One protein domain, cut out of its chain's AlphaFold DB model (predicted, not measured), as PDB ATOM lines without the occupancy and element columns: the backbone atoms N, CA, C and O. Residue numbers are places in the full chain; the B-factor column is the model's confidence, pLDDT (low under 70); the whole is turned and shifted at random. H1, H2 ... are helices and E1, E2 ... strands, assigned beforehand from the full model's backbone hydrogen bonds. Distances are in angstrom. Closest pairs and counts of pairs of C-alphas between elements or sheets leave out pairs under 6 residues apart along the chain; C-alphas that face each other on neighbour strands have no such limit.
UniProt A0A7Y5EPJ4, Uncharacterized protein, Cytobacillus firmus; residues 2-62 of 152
ATOM      1  N   ILE A   2     -23.298 -22.537  41.860       84.50
ATOM      2  CA  ILE A   2     -23.843 -22.870  40.528       84.50
ATOM      3  C   ILE A   2     -23.212 -24.135  39.926       84.50
ATOM      4  O   ILE A   2     -23.928 -25.013  39.467       84.50
ATOM      5  N   GLU A   3     -21.884 -24.273  39.982       84.06
ATOM      6  CA  GLU A   3     -21.199 -25.472  39.469       84.06
ATOM      7  C   GLU A   3     -21.608 -26.752  40.204       84.06
ATOM      8  O   GLU A   3     -21.821 -27.779  39.569       84.06
ATOM      9  N   LYS A   4     -21.806 -26.679  41.530       84.25
ATOM     10  CA  LYS A   4     -22.303 -27.814  42.321       84.25
ATOM     11  C   LYS A   4     -23.721 -28.200  41.895       84.25
ATOM     12  O   LYS A   4     -24.003 -29.381  41.765       84.25
ATOM     13  N   LEU A   5     -24.583 -27.220  41.615       85.38
ATOM     14  CA  LEU A   5     -25.969 -27.448  41.184       85.38
ATOM     15  C   LEU A   5     -26.095 -28.010  39.763       85.38
ATOM     16  O   LEU A   5     -27.123 -28.588  39.444       85.38
ATOM     17  N   ARG A   6     -25.067 -27.884  38.914       84.50
ATOM     18  CA  ARG A   6     -25.055 -28.545  37.595       84.50
ATOM     19  C   ARG A   6     -24.909 -30.062  37.704       84.50
ATOM     20  O   ARG A   6     -25.430 -30.784  36.863       84.50
ATOM     21  N   ALA A   7     -24.177 -30.531  38.713       85.06
ATOM     22  CA  ALA A   7     -23.962 -31.955  38.960       85.06
ATOM     23  C   ALA A   7     -24.971 -32.535  39.965       85.06
ATOM     24  O   ALA A   7     -25.316 -33.713  39.892       85.06
ATOM     25  N   HIS A   8     -25.436 -31.714  40.909       86.94
ATOM     26  CA  HIS A   8     -26.345 -32.123  41.973       86.94
ATOM     27  C   HIS A   8     -27.785 -32.231  41.480       86.94
ATOM     28  O   HIS A   8     -28.310 -31.302  40.871       86.94
ATOM     29  N   LYS A   9     -28.448 -33.340  41.809       86.38
ATOM     30  CA  LYS A   9     -29.876 -33.545  41.551       86.38
ATOM     31  C   LYS A   9     -30.622 -33.714  42.870       86.38
ATOM     32  O   LYS A   9     -30.198 -34.489  43.725       86.38
ATOM     33  N   PHE A  10     -31.736 -32.996  42.998       87.62
ATOM     34  CA  PHE A  10     -32.667 -33.090  44.131       87.62
ATOM     35  C   PHE A  10     -33.787 -34.120  43.903       87.62
ATOM     36  O   PHE A  10     -34.552 -34.436  44.812       87.62
ATOM     37  N   TYR A  11     -33.872 -34.661  42.688       87.38
ATOM     38  CA  TYR A  11     -34.889 -35.615  42.272       87.38
ATOM     39  C   TYR A  11     -34.260 -36.842  41.608       87.38
ATOM     40  O   TYR A  11     -33.163 -36.787  41.046       87.38
ATOM     41  N   GLU A  12     -34.997 -37.941  41.662       87.31
ATOM     42  CA  GLU A  12     -34.731 -39.200  40.981       87.31
ATOM     43  C   GLU A  12     -35.950 -39.571  40.128       87.31
ATOM     44  O   GLU A  12     -37.076 -39.175  40.428       87.31
ATOM     45  N   PHE A  13     -35.746 -40.314  39.042       83.56
ATOM     46  CA  PHE A  13     -36.873 -40.873  38.300       83.56
ATOM     47  C   PHE A  13     -37.429 -42.069  39.074       83.56
ATOM     48  O   PHE A  13     -36.671 -42.926  39.533       83.56
ATOM     49  N   ALA A  14     -38.749 -42.126  39.226       84.56
ATOM     50  CA  ALA A  14     -39.431 -43.300  39.747       84.56
ATOM     51  C   ALA A  14     -39.228 -44.503  38.808       84.56
ATOM     52  O   ALA A  14     -38.812 -44.347  37.659       84.56
ATOM     53  N   SER A  15     -39.582 -45.700  39.281       80.50
ATOM     54  CA  SER A  15     -39.531 -46.958  38.513       80.50
ATOM     55  C   SER A  15     -40.174 -46.864  37.127       80.50
ATOM     56  O   SER A  15     -39.743 -47.540  36.200       80.50
ATOM     57  N   ASP A  16     -41.173 -45.993  36.991       80.88
ATOM     58  CA  ASP A  16     -41.978 -45.827  35.783       80.88
ATOM     59  C   ASP A  16     -41.329 -44.873  34.762       80.88
ATOM     60  O   ASP A  16     -41.875 -44.654  33.685       80.88
ATOM     61  N   GLY A  17     -40.198 -44.238  35.101       76.06
ATOM     62  CA  GLY A  17     -39.442 -43.326  34.231       76.06
ATOM     63  C   GLY A  17     -40.098 -41.966  33.952       76.06
ATOM     64  O   GLY A  17     -39.425 -41.062  33.465       76.06
ATOM     65  N   VAL A  18     -41.382 -41.798  34.278       77.38
ATOM     66  CA  VAL A  18     -42.152 -40.561  34.042       77.38
ATOM     67  C   VAL A  18     -42.242 -39.700  35.299       77.38
ATOM     68  O   VAL A  18     -42.070 -38.484  35.242       77.38
ATOM     69  N   ASN A  19     -42.506 -40.323  36.448       81.31
ATOM     70  CA  ASN A  19     -42.721 -39.598  37.694       81.31
ATOM     71  C   ASN A  19     -41.392 -39.234  38.353       81.31
ATOM     72  O   ASN A  19     -40.480 -40.055  38.447       81.31
ATOM     73  N   LEU A  20     -41.309 -38.007  38.858       83.75
ATOM     74  CA  LEU A  20     -40.172 -37.528  39.630       83.75
ATOM     75  C   LEU A  20     -40.418 -37.833  41.104       83.75
ATOM     76  O   LEU A  20     -41.473 -37.521  41.659       83.75
ATOM     77  N   LYS A  21     -39.431 -38.453  41.739       87.25
ATOM     78  CA  LYS A  21     -39.416 -38.750  43.164       87.25
ATOM     79  C   LYS A  21     -38.329 -37.916  43.830       87.25
ATOM     80  O   LYS A  21     -37.290 -37.621  43.247       87.25
ATOM     81  N   TRP A  22     -38.587 -37.504  45.061       88.81
ATOM     82  CA  TRP A  22     -37.609 -36.789  45.872       88.81
ATOM     83  C   TRP A  22     -36.399 -37.688  46.172       88.81
ATOM     84  O   TRP A  22     -36.568 -38.783  46.708       88.81
ATOM     85  N   ALA A  23     -35.191 -37.215  45.845       87.81
ATOM     86  CA  ALA A  23     -33.958 -37.997  45.969       87.81
ATOM     87  C   ALA A  23     -33.353 -38.004  47.384       87.81
ATOM     88  O   ALA A  23     -32.373 -38.707  47.611       87.81
ATOM     89  N   ASN A  24     -33.894 -37.212  48.324       89.44
ATOM     90  CA  ASN A  24     -33.353 -37.054  49.683       89.44
ATOM     91  C   ASN A  24     -31.837 -36.806  49.691       89.44
ATOM     92  O   ASN A  24     -31.065 -37.479  50.375       89.44
ATOM     93  N   ASN A  25     -31.415 -35.849  48.865       89.88
ATOM     94  CA  ASN A  25     -30.017 -35.514  48.645       89.88
ATOM     95  C   ASN A  25     -29.777 -34.048  49.040       89.88
ATOM     96  O   ASN A  25     -29.742 -33.164  48.175       89.88
ATOM     97  N   PRO A  26     -29.672 -33.763  50.349       91.81
ATOM     98  CA  PRO A  26     -29.540 -32.405  50.847       91.81
ATOM     99  C   PRO A  26     -28.166 -31.815  50.515       91.81
ATOM    100  O   PRO A  26     -27.138 -32.493  50.547       91.81
ATOM    101  N   LEU A  27     -28.134 -30.510  50.260       91.38
ATOM    102  CA  LEU A  27     -26.920 -29.759  49.960       91.38
ATOM    103  C   LEU A  27     -26.607 -28.786  51.101       91.38
ATOM    104  O   LEU A  27     -27.500 -28.151  51.656       91.38
ATOM    105  N   MET A  28     -25.333 -28.645  51.471       90.06
ATOM    106  CA  MET A  28     -24.931 -27.658  52.477       90.06
ATOM    107  C   MET A  28     -25.177 -26.229  51.988       90.06
ATOM    108  O   MET A  28     -24.659 -25.838  50.937       90.06
ATOM    109  N   HIS A  29     -25.905 -25.438  52.779       90.00
ATOM    110  CA  HIS A  29     -26.093 -24.021  52.500       90.00
ATOM    111  C   HIS A  29     -24.728 -23.306  52.511       90.00
ATOM    112  O   HIS A  29     -23.921 -23.541  53.417       90.00
ATOM    113  N   PRO A  30     -24.432 -22.444  51.522       88.00
ATOM    114  CA  PRO A  30     -23.107 -21.842  51.376       88.00
ATOM    115  C   PRO A  30     -22.780 -20.831  52.481       88.00
ATOM    116  O   PRO A  30     -21.608 -20.552  52.716       88.00
ATOM    117  N   LEU A  31     -23.799 -20.278  53.141       87.44
ATOM    118  CA  LEU A  31     -23.653 -19.302  54.217       87.44
ATOM    119  C   LEU A  31     -24.145 -19.892  55.539       87.44
ATOM    120  O   LEU A  31     -25.222 -20.485  55.604       87.44
ATOM    121  N   ALA A  32     -23.388 -19.685  56.608       86.94
ATOM    122  CA  ALA A  32     -23.888 -19.949  57.946       86.94
ATOM    123  C   ALA A  32     -24.858 -18.831  58.360       86.94
ATOM    124  O   ALA A  32     -24.572 -17.648  58.160       86.94
ATOM    125  N   SER A  33     -25.995 -19.196  58.952       83.62
ATOM    126  CA  SER A  33     -26.863 -18.220  59.617       83.62
ATOM    127  C   SER A  33     -26.334 -17.941  61.022       83.62
ATOM    128  O   SER A  33     -25.750 -18.821  61.651       83.62
ATOM    129  N   LYS A  34     -26.564 -16.737  61.550       83.25
ATOM    130  CA  LYS A  34     -26.172 -16.388  62.924       83.25
ATOM    131  C   LYS A  34     -26.880 -17.265  63.967       83.25
ATOM    132  O   LYS A  34     -26.276 -17.595  64.980       83.25
ATOM    133  N   ASP A  35     -28.132 -17.635  63.702       81.75
ATOM    134  CA  ASP A  35     -28.985 -18.321  64.677       81.75
ATOM    135  C   ASP A  35     -28.839 -19.851  64.615       81.75
ATOM    136  O   ASP A  35     -28.820 -20.513  65.649       81.75
ATOM    137  N   THR A  36     -28.692 -20.420  63.412       82.69
ATOM    138  CA  THR A  36     -28.608 -21.878  63.192       82.69
ATOM    139  C   THR A  36     -27.231 -22.383  62.776       82.69
ATOM    140  O   THR A  36     -27.012 -23.591  62.745       82.69
ATOM    141  N   GLY A  37     -26.289 -21.495  62.456       88.69
ATOM    142  CA  GLY A  37     -24.977 -21.876  61.944       88.69
ATOM    143  C   GLY A  37     -25.050 -22.532  60.562       88.69
ATOM    144  O   GLY A  37     -25.815 -22.111  59.681       88.69
ATOM    145  N   PHE A  38     -24.215 -23.551  60.361       89.62
ATOM    146  CA  PHE A  38     -24.206 -24.358  59.144       89.62
ATOM    147  C   PHE A  38     -25.428 -25.272  59.102       89.62
ATOM    148  O   PHE A  38     -25.681 -26.034  60.030       89.62
ATOM    149  N   HIS A  39     -26.163 -25.213  57.999       89.69
ATOM    150  CA  HIS A  39     -27.370 -26.000  57.791       89.69
ATOM    151  C   HIS A  39     -27.405 -26.548  56.367       89.69
ATOM    152  O   HIS A  39     -26.673 -26.101  55.478       89.69
ATOM    153  N   THR A  40     -28.249 -27.547  56.160       92.25
ATOM    154  CA  THR A  40     -28.494 -28.148  54.855       92.25
ATOM    155  C   THR A  40     -29.824 -27.673  54.290       92.25
ATOM    156  O   THR A  40     -30.742 -27.314  55.029       92.25
ATOM    157  N   VAL A  41     -29.918 -27.652  52.965       90.38
ATOM    158  CA  VAL A  41     -31.128 -27.304  52.224       90.38
ATOM    159  C   VAL A  41     -31.437 -28.420  51.243       90.38
ATOM    160  O   VAL A  41     -30.537 -28.998  50.630       90.38
ATOM    161  N   ASP A  42     -32.721 -28.719  51.113       91.38
ATOM    162  CA  ASP A  42     -33.229 -29.739  50.211       91.38
ATOM    163  C   ASP A  42     -34.530 -29.267  49.554       91.38
ATOM    164  O   ASP A  42     -35.294 -28.489  50.138       91.38
ATOM    165  N   CYS A  43     -34.778 -29.739  48.337       88.94
ATOM    166  CA  CYS A  43     -35.946 -29.390  47.542       88.94
ATOM    167  C   CYS A  43     -36.899 -30.586  47.499       88.94
ATOM    168  O   CYS A  43     -36.627 -31.594  46.854       88.94
ATOM    169  N   LYS A  44     -38.040 -30.465  48.186       87.12
ATOM    170  CA  LYS A  44     -39.092 -31.499  48.174       87.12
ATOM    171  C   LYS A  44     -39.993 -31.432  46.942       87.12
ATOM    172  O   LYS A  44     -40.652 -32.411  46.615       87.12
ATOM    173  N   THR A  45     -40.069 -30.263  46.312       85.69
ATOM    174  CA  THR A  45     -40.836 -30.028  45.089       85.69
ATOM    175  C   THR A  45     -39.971 -30.268  43.864       85.69
ATOM    176  O   THR A  45     -38.746 -30.163  43.939       85.69
ATOM    177  N   ASP A  46     -40.609 -30.534  42.726       86.44
ATOM    178  CA  ASP A  46     -39.897 -30.622  41.459       86.44
ATOM    179  C   ASP A  46     -39.216 -29.285  41.121       86.44
ATOM    180  O   ASP A  46     -39.837 -28.219  41.147       86.44
ATOM    181  N   VAL A  47     -37.918 -29.361  40.834       86.19
ATOM    182  CA  VAL A  47     -37.066 -28.233  40.441       86.19
ATOM    183  C   VAL A  47     -36.441 -28.429  39.057       86.19
ATOM    184  O   VAL A  47     -35.609 -27.623  38.647       86.19
ATOM    185  N   SER A  48     -36.844 -29.473  38.326       84.94
ATOM    186  CA  SER A  48     -36.311 -29.836  37.005       84.94
ATOM    187  C   SER A  48     -36.436 -28.720  35.962       84.94
ATOM    188  O   SER A  48     -35.604 -28.616  35.067       84.94
ATOM    189  N   SER A  49     -37.452 -27.864  36.103       87.75
ATOM    190  CA  SER A  49     -37.742 -26.762  35.179       87.75
ATOM    191  C   SER A  49     -36.909 -25.498  35.431       87.75
ATOM    192  O   SER A  49     -36.981 -24.563  34.636       87.75
ATOM    193  N   TYR A  50     -36.152 -25.425  36.531       89.31
ATOM    194  CA  TYR A  50     -35.391 -24.227  36.884       89.31
ATOM    195  C   TYR A  50     -33.949 -24.302  36.397       89.31
ATOM    196  O   TYR A  50     -33.240 -25.285  36.614       89.31
ATOM    197  N   GLU A  51     -33.472 -23.196  35.831       91.25
ATOM    198  CA  GLU A  51     -32.062 -23.035  35.508       91.25
ATOM    199  C   GLU A  51     -31.202 -23.051  36.789       91.25
ATOM    200  O   GLU A  51     -31.591 -22.465  37.810       91.25
ATOM    201  N   PRO A  52     -29.978 -23.616  36.760       90.44
ATOM    202  CA  PRO A  52     -29.105 -23.681  37.938       90.44
ATOM    203  C   PRO A  52     -28.824 -22.320  38.587       90.44
ATOM    204  O   PRO A  52     -28.538 -22.240  39.783       90.44
ATOM    205  N   LYS A  53     -28.889 -21.235  37.805       92.44
ATOM    206  CA  LYS A  53     -28.727 -19.860  38.293       92.44
ATOM    207  C   LYS A  53     -29.899 -19.420  39.169       92.44
ATOM    208  O   LYS A  53     -29.669 -18.803  40.207       92.44
ATOM    209  N   ASP A  54     -31.124 -19.730  38.766       91.44
ATOM    210  CA  ASP A  54     -32.322 -19.357  39.517       91.44
ATOM    211  C   ASP A  54     -32.477 -20.242  40.748       91.44
ATOM    212  O   ASP A  54     -32.759 -19.737  41.834       91.44
ATOM    213  N   LEU A  55     -32.126 -21.524  40.629       91.19
ATOM    214  CA  LEU A  55     -32.035 -22.421  41.776       91.19
ATOM    215  C   LEU A  55     -31.001 -21.942  42.804       91.19
ATOM    216  O   LEU A  55     -31.273 -21.951  44.000       91.19
ATOM    217  N   ALA A  56     -29.838 -21.458  42.357       91.38
ATOM    218  CA  ALA A  56     -28.836 -20.888  43.257       91.38
ATOM    219  C   ALA A  56     -29.353 -19.653  44.009       91.38
ATOM    220  O   ALA A  56     -29.043 -19.505  45.188       91.38
ATOM    221  N   ARG A  57     -30.126 -18.780  43.347       91.62
ATOM    222  CA  ARG A  57     -30.752 -17.615  43.993       91.62
ATOM    223  C   ARG A  57     -31.776 -18.050  45.033       91.62
ATOM    224  O   ARG A  57     -31.656 -17.645  46.180       91.62
ATOM    225  N   MET A  58     -32.691 -18.944  44.656       89.62
ATOM    226  CA  MET A  58     -33.688 -19.482  45.584       89.62
ATOM    227  C   MET A  58     -33.017 -20.084  46.818       89.62
ATOM    228  O   MET A  58     -33.393 -19.748  47.933       89.62
ATOM    229  N   LEU A  59     -31.978 -20.904  46.631       89.62
ATOM    230  CA  LEU A  59     -31.248 -21.524  47.736       89.62
ATOM    231  C   LEU A  59     -30.569 -20.511  48.663       89.62
ATOM    232  O   LEU A  59     -30.474 -20.804  49.846       89.62
ATOM    233  N   LEU A  60     -30.112 -19.361  48.156       89.62
ATOM    234  CA  LEU A  60     -29.525 -18.292  48.976       89.62
ATOM    235  C   LEU A  60     -30.574 -17.517  49.786       89.62
ATOM    236  O   LEU A  60     -30.251 -17.003  50.855       89.62
ATOM    237  N   ASP A  61     -31.807 -17.437  49.285       87.38
ATOM    238  CA  ASP A  61     -32.912 -16.725  49.938       87.38
ATOM    239  C   ASP A  61     -33.661 -17.594  50.966       87.38
ATOM    240  O   ASP A  61     -34.425 -17.077  51.795       87.38
ATOM    241  N   VAL A  62     -33.440 -18.917  50.944       88.06
ATOM    242  CA  VAL A  62     -34.050 -19.861  51.889       88.06
ATOM    243  C   VAL A  62     -33.698 -19.473  53.325       88.06
ATOM    244  O   VAL A  62     -32.541 -19.394  53.728       88.06
TER     245      VAL A  62
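This is residues 2 to 62 of the 152 residues of an uncharacterized protein of Cytobacillus firmus (UniProt A0A7Y5EPJ4). With little regular structure, this is a narrow rod of mostly looping chain: the hairpin E1 and E2 toward one end, a turn round Lys 34 at the other, helices H1 and H2 together along one side. The 61 printed residues run H1, E1, E2, H2, class mixed, with 22 in these elements; the sheet E1 - E2 is antiparallel. It is only just loose, close to compact: radius of gyration of the C-alphas 12.7 A, spans 43 by 20 by 16 A.

Start at H1, residues 2 to 7, which touches H2, residues 52 to 61, closest at the C-alphas of Leu 5 and Pro 52, 5.9 A, at a steep tilt of 62 degrees, opposite ways. Next, E1, residues 11 to 13, and E2, residues 20 to 22, form an antiparallel hairpin; find N 12 and O 21 within hydrogen-bond range, 2.8 A. Every O i to N i+4 pair is within hydrogen-bond range in H2, 1 of 2 in H1.

Find C-alpha 2 at (-23.843, -22.870, 40.528), where H1 begins, 9.2 A long. E1 spans 6.9 A, E2 6.8 A; H2 runs 14.4 A to C-alpha 61 at (-32.912, -16.725, 49.938).

The printed part has no cut; E2 to H2 is a long link, and no printed residue is under 70 in pLDDT.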